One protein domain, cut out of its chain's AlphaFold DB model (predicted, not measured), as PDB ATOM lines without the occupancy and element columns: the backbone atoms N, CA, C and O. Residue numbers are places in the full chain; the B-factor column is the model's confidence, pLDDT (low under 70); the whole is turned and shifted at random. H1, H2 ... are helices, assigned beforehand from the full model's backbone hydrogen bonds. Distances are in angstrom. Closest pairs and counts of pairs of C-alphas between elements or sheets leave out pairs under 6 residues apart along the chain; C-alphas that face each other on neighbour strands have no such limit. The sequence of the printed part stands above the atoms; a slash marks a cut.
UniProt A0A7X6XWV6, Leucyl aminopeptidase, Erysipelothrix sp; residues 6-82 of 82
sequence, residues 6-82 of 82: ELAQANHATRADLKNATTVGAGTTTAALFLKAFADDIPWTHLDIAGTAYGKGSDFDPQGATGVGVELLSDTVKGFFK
ATOM      1  N   GLU A   6     250.215 259.359 260.294       91.31
ATOM      2  CA  GLU A   6     249.819 259.770 258.941       91.31
ATOM      3  C   GLU A   6     248.312 259.561 258.749       91.31
ATOM      4  O   GLU A   6     247.589 260.468 258.325       91.31
ATOM      5  N   LEU A   7     247.803 258.402 259.171       92.00
ATOM      6  CA  LEU A   7     246.372 258.109 259.130       92.00
ATOM      7  C   LEU A   7     245.556 259.010 260.078       92.00
ATOM      8  O   LEU A   7     244.389 259.296 259.789       92.00
ATOM      9  N   ALA A   8     246.152 259.517 261.166       92.12
ATOM     10  CA  ALA A   8     245.497 260.424 262.121       92.12
ATOM     11  C   ALA A   8     245.055 261.754 261.489       92.12
ATOM     12  O   ALA A   8     244.088 262.374 261.948       92.12
ATOM     13  N   GLN A   9     245.681 262.166 260.379       92.00
ATOM     14  CA  GLN A   9     245.280 263.363 259.636       92.00
ATOM     15  C   GLN A   9     243.810 263.304 259.184       92.00
ATOM     16  O   GLN A   9     243.135 264.336 259.078       92.00
ATOM     17  N   ALA A  10     243.269 262.098 258.985       93.19
ATOM     18  CA  ALA A  10     241.872 261.898 258.633       93.19
ATOM     19  C   ALA A  10     240.890 262.419 259.698       93.19
ATOM     20  O   ALA A  10     239.755 262.722 259.330       93.19
ATOM     21  N   ASN A  11     241.303 262.578 260.964       95.06
ATOM     22  CA  ASN A  11     240.492 263.111 262.067       95.06
ATOM     23  C   ASN A  11     240.663 264.624 262.300       95.06
ATOM     24  O   ASN A  11     239.993 265.177 263.173       95.06
ATOM     25  N   HIS A  12     241.476 265.324 261.502       94.50
ATOM     26  CA  HIS A  12     241.636 266.776 261.622       94.50
ATOM     27  C   HIS A  12     240.336 267.524 261.270       94.50
ATOM     28  O   HIS A  12     239.706 267.259 260.231       94.50
ATOM     29  N   ALA A  13     239.956 268.486 262.114       94.19
ATOM     30  CA  ALA A  13     238.778 269.329 261.947       94.19
ATOM     31  C   ALA A  13     239.153 270.808 261.765       94.19
ATOM     32  O   ALA A  13     240.159 271.289 262.261       94.19
ATOM     33  N   THR A  14     238.319 271.558 261.042       95.00
ATOM     34  CA  THR A  14     238.561 272.992 260.783       95.00
ATOM     35  C   THR A  14     238.157 273.891 261.957       95.00
ATOM     36  O   THR A  14     238.613 275.025 262.043       95.00
ATOM     37  N   ARG A  15     237.238 273.433 262.818       95.94
ATOM     38  CA  ARG A  15     236.608 274.242 263.882       95.94
ATOM     39  C   ARG A  15     236.598 273.561 265.257       95.94
ATOM     40  O   ARG A  15     235.888 274.014 266.146       95.94
ATOM     41  N   ALA A  16     237.313 272.453 265.398       96.88
ATOM     42  CA  ALA A  16     237.408 271.660 266.618       96.88
ATOM     43  C   ALA A  16     238.766 270.954 266.632       96.88
ATOM     44  O   ALA A  16     239.422 270.886 265.592       96.88
ATOM     45  N   ASP A  17     239.146 270.389 267.772       95.31
ATOM     46  CA  ASP A  17     240.401 269.641 267.889       95.31
ATOM     47  C   ASP A  17     240.363 268.351 267.052       95.31
ATOM     48  O   ASP A  17     241.353 267.962 266.438       95.31
ATOM     49  N   LEU A  18     239.187 267.714 266.968       96.31
ATOM     50  CA  LEU A  18     238.965 266.458 266.250       96.31
ATOM     51  C   LEU A  18     237.577 266.423 265.598       96.31
ATOM     52  O   LEU A  18     236.612 266.988 266.120       96.31
ATOM     53  N   LYS A  19     237.448 265.692 264.486       95.62
ATOM     54  CA  LYS A  19     236.150 265.249 263.943       95.62
ATOM     55  C   LYS A  19     235.964 263.748 264.147       95.62
ATOM     56  O   LYS A  19     236.896 262.959 263.993       95.62
ATOM     57  N   ASN A  20     234.725 263.362 264.437       94.88
ATOM     58  CA  ASN A  20     234.322 261.983 264.710       94.88
ATOM     59  C   ASN A  20     234.040 261.148 263.447       94.88
ATOM     60  O   ASN A  20     233.803 259.950 263.553       94.88
ATOM     61  N   ALA A  21     234.021 261.767 262.266       93.38
ATOM     62  CA  ALA A  21     233.765 261.089 261.003       93.38
ATOM     63  C   ALA A  21     234.560 261.724 259.857       93.38
ATOM     64  O   ALA A  21     234.823 262.930 259.836       93.38
ATOM     65  N   THR A  22     234.915 260.899 258.875       87.88
ATOM     66  CA  THR A  22     235.613 261.312 257.658       87.88
ATOM     67  C   THR A  22     234.995 260.648 256.433       87.88
ATOM     68  O   THR A  22     234.377 259.591 256.526       87.88
ATOM     69  N   THR A  23     235.171 261.267 255.270       87.12
ATOM     70  CA  THR A  23     234.751 260.729 253.969       87.12
ATOM     71  C   THR A  23     235.885 260.016 253.227       87.12
ATOM     72  O   THR A  23     235.661 259.470 252.153       87.12
ATOM     73  N   VAL A  24     237.097 260.002 253.794       81.44
ATOM     74  CA  VAL A  24     238.333 259.507 253.153       81.44
ATOM     75  C   VAL A  24     238.410 257.964 253.106       81.44
ATOM     76  O   VAL A  24     239.286 257.403 252.458       81.44
ATOM     77  N   GLY A  25     237.457 257.259 253.726       86.06
ATOM     78  CA  GLY A  25     237.452 255.796 253.839       86.06
ATOM     79  C   GLY A  25     238.128 255.311 255.125       86.06
ATOM     80  O   GLY A  25     238.340 256.092 256.048       86.06
ATOM     81  N   ALA A  26     238.413 254.005 255.214       91.69
ATOM     82  CA  ALA A  26     239.034 253.375 256.389       91.69
ATOM     83  C   ALA A  26     238.327 253.708 257.726       91.69
ATOM     84  O   ALA A  26     238.965 254.044 258.725       91.69
ATOM     85  N   GLY A  27     236.989 253.624 257.745       92.00
ATOM     86  CA  GLY A  27     236.158 254.029 258.889       92.00
ATOM     87  C   GLY A  27     236.560 253.380 260.217       92.00
ATOM     88  O   GLY A  27     236.592 254.048 261.242       92.00
ATOM     89  N   THR A  28     236.957 252.109 260.191       94.38
ATOM     90  CA  THR A  28     237.417 251.374 261.378       94.38
ATOM     91  C   THR A  28     238.743 251.919 261.926       94.38
ATOM     92  O   THR A  28     238.872 252.146 263.127       94.38
ATOM     93  N   THR A  29     239.716 252.236 261.065       95.44
ATOM     94  CA  THR A  29     240.978 252.873 261.489       95.44
ATOM     95  C   THR A  29     240.749 254.294 261.998       95.44
ATOM     96  O   THR A  29     241.295 254.673 263.028       95.44
ATOM     97  N   THR A  30     239.930 255.085 261.311       95.25
ATOM     98  CA  THR A  30     239.697 256.493 261.682       95.25
ATOM     99  C   THR A  30     238.851 256.638 262.948       95.25
ATOM    100  O   THR A  30     239.031 257.596 263.701       95.25
ATOM    101  N   ALA A  31     237.998 255.657 263.253       95.88
ATOM    102  CA  ALA A  31     237.368 255.525 264.564       95.88
ATOM    103  C   ALA A  31     238.391 255.153 265.652       95.88
ATOM    104  O   ALA A  31     238.412 255.781 266.710       95.88
ATOM    105  N   ALA A  32     239.286 254.192 265.393       96.81
ATOM    106  CA  ALA A  32     240.337 253.818 266.343       96.81
ATOM    107  C   ALA A  32     241.290 254.988 266.656       96.81
ATOM    108  O   ALA A  32     241.661 255.185 267.810       96.81
ATOM    109  N   LEU A  33     241.648 255.793 265.652       95.81
ATOM    110  CA  LEU A  33     242.472 256.997 265.811       95.81
ATOM    111  C   LEU A  33     241.757 258.097 266.597       95.81
ATOM    112  O   LEU A  33     242.379 258.734 267.445       95.81
ATOM    113  N   PHE A  34     240.449 258.274 266.381       95.94
ATOM    114  CA  PHE A  34     239.642 259.163 267.216       95.94
ATOM    115  C   PHE A  34     239.712 258.753 268.693       95.94
ATOM    116  O   PHE A  34     239.906 259.606 269.549       95.94
ATOM    117  N   LEU A  35     239.607 257.453 268.996       96.75
ATOM    118  CA  LEU A  35     239.728 256.937 270.365       96.75
ATOM    119  C   LEU A  35     241.145 257.097 270.938       96.75
ATOM    120  O   LEU A  35     241.287 257.474 272.099       96.75
ATOM    121  N   LYS A  36     242.186 256.848 270.131       95.44
ATOM    122  CA  LYS A  36     243.600 256.973 270.532       95.44
ATOM    123  C   LYS A  36     243.931 258.373 271.058       95.44
ATOM    124  O   LYS A  36     244.718 258.492 271.988       95.44
ATOM    125  N   ALA A  37     243.301 259.416 270.516       95.06
ATOM    126  CA  ALA A  37     243.513 260.795 270.959       95.06
ATOM    127  C   ALA A  37     243.108 261.064 272.425       95.06
ATOM    128  O   ALA A  37     243.437 262.118 272.954       95.06
ATOM    129  N   PHE A  38     242.414 260.123 273.076       96.62
ATOM    130  CA  PHE A  38     242.029 260.188 274.490       96.62
ATOM    131  C   PHE A  38     242.797 259.191 275.375       96.62
ATOM    132  O   PHE A  38     242.468 259.044 276.550       96.62
ATOM    133  N   ALA A  39     243.764 258.456 274.815       95.56
ATOM    134  CA  ALA A  39     244.560 257.471 275.547       95.56
ATOM    135  C   ALA A  39     245.867 258.049 276.121       95.56
ATOM    136  O   ALA A  39     246.478 257.404 276.972       95.56
ATOM    137  N   ASP A  40     246.282 259.244 275.682       92.31
ATOM    138  CA  ASP A  40     247.546 259.892 276.058       92.31
ATOM    139  C   ASP A  40     248.732 258.903 275.997       92.31
ATOM    140  O   ASP A  40     248.900 258.180 275.012       92.31
ATOM    141  N   ASP A  41     249.537 258.839 277.061       94.81
ATOM    142  CA  ASP A  41     250.693 257.944 277.190       94.81
ATOM    143  C   ASP A  41     250.334 256.567 277.788       94.81
ATOM    144  O   ASP A  41     251.215 255.774 278.135       94.81
ATOM    145  N   ILE A  42     249.043 256.263 277.960       96.94
ATOM    146  CA  ILE A  42     248.596 255.011 278.574       96.94
ATOM    147  C   ILE A  42     248.657 253.884 277.530       96.94
ATOM    148  O   ILE A  42     248.080 254.018 276.448       96.94
ATOM    149  N   PRO A  43     249.281 252.728 277.844       94.50
ATOM    150  CA  PRO A  43     249.210 251.554 276.981       94.50
ATOM    151  C   PRO A  43     247.755 251.183 276.677       94.50
ATOM    152  O   PRO A  43     246.974 250.873 277.577       94.50
ATOM    153  N   TRP A  44     247.395 251.209 275.396       95.25
ATOM    154  CA  TRP A  44     246.014 251.083 274.944       95.25
ATOM    155  C   TRP A  44     245.884 250.089 273.792       95.25
ATOM    156  O   TRP A  44     246.775 249.933 272.956       95.25
ATOM    157  N   THR A  45     244.726 249.436 273.742       95.62
ATOM    158  CA  THR A  45     244.281 248.648 272.596       95.62
ATOM    159  C   THR A  45     242.791 248.868 272.361       95.62
ATOM    160  O   THR A  45     242.029 249.113 273.298       95.62
ATOM    161  N   HIS A  46     242.365 248.749 271.107       96.69
ATOM    162  CA  HIS A  46     240.965 248.814 270.706       96.69
ATOM    163  C   HIS A  46     240.593 247.576 269.893       96.69
ATOM    164  O   HIS A  46     241.271 247.218 268.929       96.69
ATOM    165  N   LEU A  47     239.494 246.936 270.293       96.88
ATOM    166  CA  LEU A  47     238.903 245.794 269.607       96.88
ATOM    167  C   LEU A  47     237.604 246.246 268.933       96.88
ATOM    168  O   LEU A  47     236.599 246.463 269.609       96.88
ATOM    169  N   ASP A  48     237.628 246.382 267.608       97.31
ATOM    170  CA  ASP A  48     236.420 246.600 266.812       97.31
ATOM    171  C   ASP A  48     235.773 245.246 266.491       97.31
ATOM    172  O   ASP A  48     236.311 244.449 265.719       97.31
ATOM    173  N   ILE A  49     234.630 244.975 267.125       97.00
ATOM    174  CA  ILE A  49     233.897 243.706 267.008       97.00
ATOM    175  C   ILE A  49     232.566 243.855 266.271       97.00
ATOM    176  O   ILE A  49     231.774 242.914 266.250       97.00
ATOM    177  N   ALA A  50     232.280 245.013 265.665       96.00
ATOM    178  CA  ALA A  50     230.964 245.271 265.078       96.00
ATOM    179  C   ALA A  50     230.571 244.210 264.030       96.00
ATOM    180  O   ALA A  50     229.426 243.764 263.994       96.00
ATOM    181  N   GLY A  51     231.535 243.764 263.217       92.81
ATOM    182  CA  GLY A  51     231.314 242.756 262.176       92.81
ATOM    183  C   GLY A  51     231.133 241.321 262.681       92.81
ATOM    184  O   GLY A  51     230.620 240.493 261.935       92.81
ATOM    185  N   THR A  52     231.544 241.022 263.915       93.44
ATOM    186  CA  THR A  52     231.547 239.663 264.487       93.44
ATOM    187  C   THR A  52     230.642 239.516 265.707       93.44
ATOM    188  O   THR A  52     230.421 238.399 266.165       93.44
ATOM    189  N   ALA A  53     230.093 240.612 266.238       95.44
ATOM    190  CA  ALA A  53     229.236 240.601 267.423       95.44
ATOM    191  C   ALA A  53     227.929 239.813 267.223       95.44
ATOM    192  O   ALA A  53     227.387 239.276 268.191       95.44
ATOM    193  N   TYR A  54     227.437 239.733 265.981       96.06
ATOM    194  CA  TYR A  54     226.208 239.027 265.633       96.06
ATOM    195  C   TYR A  54     226.400 238.129 264.413       96.06
ATOM    196  O   TYR A  54     226.738 238.610 263.329       96.06
ATOM    197  N   GLY A  55     226.124 236.844 264.601       94.50
ATOM    198  CA  GLY A  55     226.172 235.839 263.558       94.50
ATOM    199  C   GLY A  55     224.930 235.857 262.677       94.50
ATOM    200  O   GLY A  55     223.830 236.241 263.108       94.50
ATOM    201  N   LYS A  56     225.110 235.454 261.418       90.25
ATOM    202  CA  LYS A  56     224.075 235.527 260.364       90.25
ATOM    203  C   LYS A  56     223.346 234.205 260.111       90.25
ATOM    204  O   LYS A  56     222.532 234.143 259.194       90.25
ATOM    205  N   GLY A  57     223.645 233.166 260.895       87.19
ATOM    206  CA  GLY A  57     223.068 231.836 260.733       87.19
ATOM    207  C   GLY A  57     223.761 231.040 259.625       87.19
ATOM    208  O   GLY A  57     223.360 231.082 258.465       87.19
ATOM    209  N   SER A  58     224.795 230.290 259.996       87.44
ATOM    210  CA  SER A  58     225.445 229.259 259.179       87.44
ATOM    211  C   SER A  58     225.929 228.107 260.067       87.44
ATOM    212  O   SER A  58     225.926 228.237 261.292       87.44
ATOM    213  N   ASP A  59     226.391 227.008 259.465       88.19
ATOM    214  CA  ASP A  59     226.893 225.824 260.186       88.19
ATOM    215  C   ASP A  59     228.020 226.144 261.189       88.19
ATOM    216  O   ASP A  59     228.196 225.426 262.171       88.19
ATOM    217  N   PHE A  60     228.762 227.236 260.965       83.69
ATOM    218  CA  PHE A  60     229.886 227.669 261.804       83.69
ATOM    219  C   PHE A  60     229.675 229.044 262.463       83.69
ATOM    220  O   PHE A  60     230.546 229.500 263.199       83.69
ATOM    221  N   ASP A  61     228.540 229.706 262.212       86.00
ATOM    222  CA  ASP A  61     228.214 231.039 262.742       86.00
ATOM    223  C   ASP A  61     226.730 231.085 263.150       86.00
ATOM    224  O   ASP A  61     225.869 231.440 262.334       86.00
ATOM    225  N   PRO A  62     226.398 230.651 264.381       87.69
ATOM    226  CA  PRO A  62     225.025 230.606 264.866       87.69
ATOM    227  C   PRO A  62     224.331 231.967 264.769       87.69
ATOM    228  O   PRO A  62     224.930 233.017 264.987       87.69
ATOM    229  N   GLN A  63     223.034 231.956 264.470       95.69
ATOM    230  CA  GLN A  63     222.241 233.181 264.407       95.69
ATOM    231  C   GLN A  63     222.175 233.861 265.785       95.69
ATOM    232  O   GLN A  63     221.763 233.239 266.763       95.69
ATOM    233  N   GLY A  64     222.476 235.163 265.838       95.69
ATOM    234  CA  GLY A  64     222.332 235.978 267.053       95.69
ATOM    235  C   GLY A  64     223.663 236.423 267.657       95.69
ATOM    236  O   GLY A  64     224.669 236.490 266.962       95.69
ATOM    237  N   ALA A  65     223.657 236.810 268.934       95.69
ATOM    238  CA  ALA A  65     224.847 237.329 269.609       95.69
ATOM    239  C   ALA A  65     225.910 236.232 269.783       95.69
ATOM    240  O   ALA A  65     225.624 235.181 270.357       95.69
ATOM    241  N   THR A  66     227.136 236.488 269.322       94.62
ATOM    242  CA  THR A  66     228.205 235.470 269.278       94.62
ATOM    243  C   THR A  66     229.014 235.374 270.570       94.62
ATOM    244  O   THR A  66     229.650 234.359 270.828       94.62
ATOM    245  N   GLY A  67     229.035 236.439 271.380       94.25
ATOM    246  CA  GLY A  67     229.918 236.532 272.548       94.25
ATOM    247  C   GLY A  67     231.406 236.663 272.196       94.25
ATOM    248  O   GLY A  67     232.263 236.452 273.058       94.25
ATOM    249  N   VAL A  68     231.732 237.007 270.943       95.19
ATOM    250  CA  VAL A  68     233.115 237.193 270.486       95.19
ATOM    251  C   VAL A  68     233.882 238.164 271.394       95.19
ATOM    252  O   VAL A  68     233.373 239.205 271.806       95.19
ATOM    253  N   GLY A  69     235.123 237.807 271.723       95.50
ATOM    254  CA  GLY A  69     236.005 238.603 272.580       95.50
ATOM    255  C   GLY A  69     235.942 238.263 274.073       95.50
ATOM    256  O   GLY A  69     236.904 238.562 274.776       95.50
ATOM    257  N   VAL A  70     234.897 237.586 274.568       97.00
ATOM    258  CA  VAL A  70     234.786 237.233 276.001       97.00
ATOM    259  C   VAL A  70     235.922 236.309 276.451       97.00
ATOM    260  O   VAL A  70     236.602 236.606 277.433       97.00
ATOM    261  N   GLU A  71     236.157 235.211 275.729       96.12
ATOM    262  CA  GLU A  71     237.229 234.256 276.049       96.12
ATOM    263  C   GLU A  71     238.615 234.897 275.895       96.12
ATOM    264  O   GLU A  71     239.432 234.813 276.807       96.12
ATOM    265  N   LEU A  72     238.829 235.653 274.808       96.25
ATOM    266  CA  LEU A  72     240.064 236.404 274.564       96.25
ATOM    267  C   LEU A  72     240.411 237.336 275.732       96.25
ATOM    268  O   LEU A  72     241.544 237.331 276.212       96.25
ATOM    269  N   LEU A  73     239.450 238.141 276.195       96.88
ATOM    270  CA  LEU A  73     239.665 239.062 277.312       96.88
ATOM    271  C   LEU A  73     239.892 238.303 278.622       96.88
ATOM    272  O   LEU A  73     240.805 238.649 279.369       96.88
ATOM    273  N   SER A  74     239.111 237.250 278.880       97.31
ATOM    274  CA  SER A  74     239.266 236.397 280.067       97.31
ATOM    275  C   SER A  74     240.676 235.813 280.153       97.31
ATOM    276  O   SER A  74     241.334 235.913 281.189       97.31
ATOM    277  N   ASP A  75     241.175 235.258 279.053       97.12
ATOM    278  CA  ASP A  75     242.487 234.623 279.011       97.12
ATOM    279  C   ASP A  75     243.633 235.630 278.997       97.12
ATOM    280  O   ASP A  75     244.655 235.383 279.636       97.12
ATOM    281  N   THR A  76     243.448 236.795 278.370       95.94
ATOM    282  CA  THR A  76     244.407 237.909 278.453       95.94
ATOM    283  C   THR A  76     244.593 238.346 279.904       95.94
ATOM    284  O   THR A  76     245.722 238.437 280.385       95.94
ATOM    285  N   VAL A  77     243.491 238.547 280.634       96.06
ATOM    286  CA  VAL A  77     243.527 238.932 282.051       96.06
ATOM    287  C   VAL A  77     244.173 237.833 282.900       96.06
ATOM    288  O   VAL A  77     245.063 238.124 283.695       96.06
ATOM    289  N   LYS A  78     243.798 236.560 282.706       96.44
ATOM    290  CA  LYS A  78     244.438 235.430 283.409       96.44
ATOM    291  C   LYS A  78     245.932 235.322 283.104       96.44
ATOM    292  O   LYS A  78     246.691 234.937 283.983       96.44
ATOM    293  N   GLY A  79     246.339 235.592 281.866       96.00
ATOM    294  CA  GLY A  79     247.735 235.555 281.437       96.00
ATOM    295  C   GLY A  79     248.568 236.695 282.017       96.00
ATOM    296  O   GLY A  79     249.741 236.492 282.291       96.00
ATOM    297  N   PHE A  80     247.961 237.860 282.251       92.00
ATOM    298  CA  PHE A  80     248.638 239.027 282.820       92.00
ATOM    299  C   PHE A  80     248.969 238.875 284.315       92.00
ATOM    300  O   PHE A  80     249.916 239.484 284.799       92.00
ATOM    301  N   PHE A  81     248.190 238.074 285.050       82.06
ATOM    302  CA  PHE A  81     248.373 237.833 286.490       82.06
ATOM    303  C   PHE A  81     249.101 236.521 286.829       82.06
ATOM    304  O   PHE A  81     249.117 236.118 287.993       82.06
ATOM    305  N   LYS A  82     249.662 235.838 285.830       64.56
ATOM    306  CA  LYS A  82     250.577 234.707 286.027       64.56
ATOM    307  C   LYS A  82     252.013 235.202 286.110       64.56
ATOM    308  O   LYS A  82     252.757 234.614 286.921       64.56
TER     309      LYS A  82
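What this domain is: This is residues 6 to 82 of the 82 residues of the protein "Leucyl aminopeptidase" of Erysipelothrix sp (UniProt A0A7X6XWV6). With little regular structure, the model is a flat, open shape: H1 and H2 pack crosswise, and the long stretch of residues 37 to 69 leads from them to H3, which stands free as an arm. The printed part has 77 residues with three named helices, H1, H2 and H3 in that order, and no named strand; the class is all helix, with 27 residues in named elements. It is loose, with a radius of gyration of the C-alphas of 16.7 A, and spans 47 by 37 by 18 A.

Where its parts are: H1 is residues 6 to 11, beginning at C-alpha 6 (249.819, 259.770, 258.941). H2, residues 27 to 36, measures 14.1 A. H3, residues 70 to 80, measures 15.5 A and ends at C-alpha 80 (248.638, 239.027, 282.820).

How they stand to each other: H1 and H2 touch, about perpendicular at 90 degrees; their closest C-alphas, of Ala 8 and Leu 33, are 5.9 A apart. H3 is apart from both. Residues 54 to 55 pair antiparallel with residues 64 to 65. Every O i to N i+4 pair is within hydrogen-bond range in H2 and H3; H1 has 0 of 2, but 3 of 3 O i to N i+3 pairs.

The domain as a whole: The farthest C-alphas, of Arg 15 and Asp 59, are 49.5 A apart. The printed part has no cut. Both links are long. Residue 82 alone has pLDDT under 70.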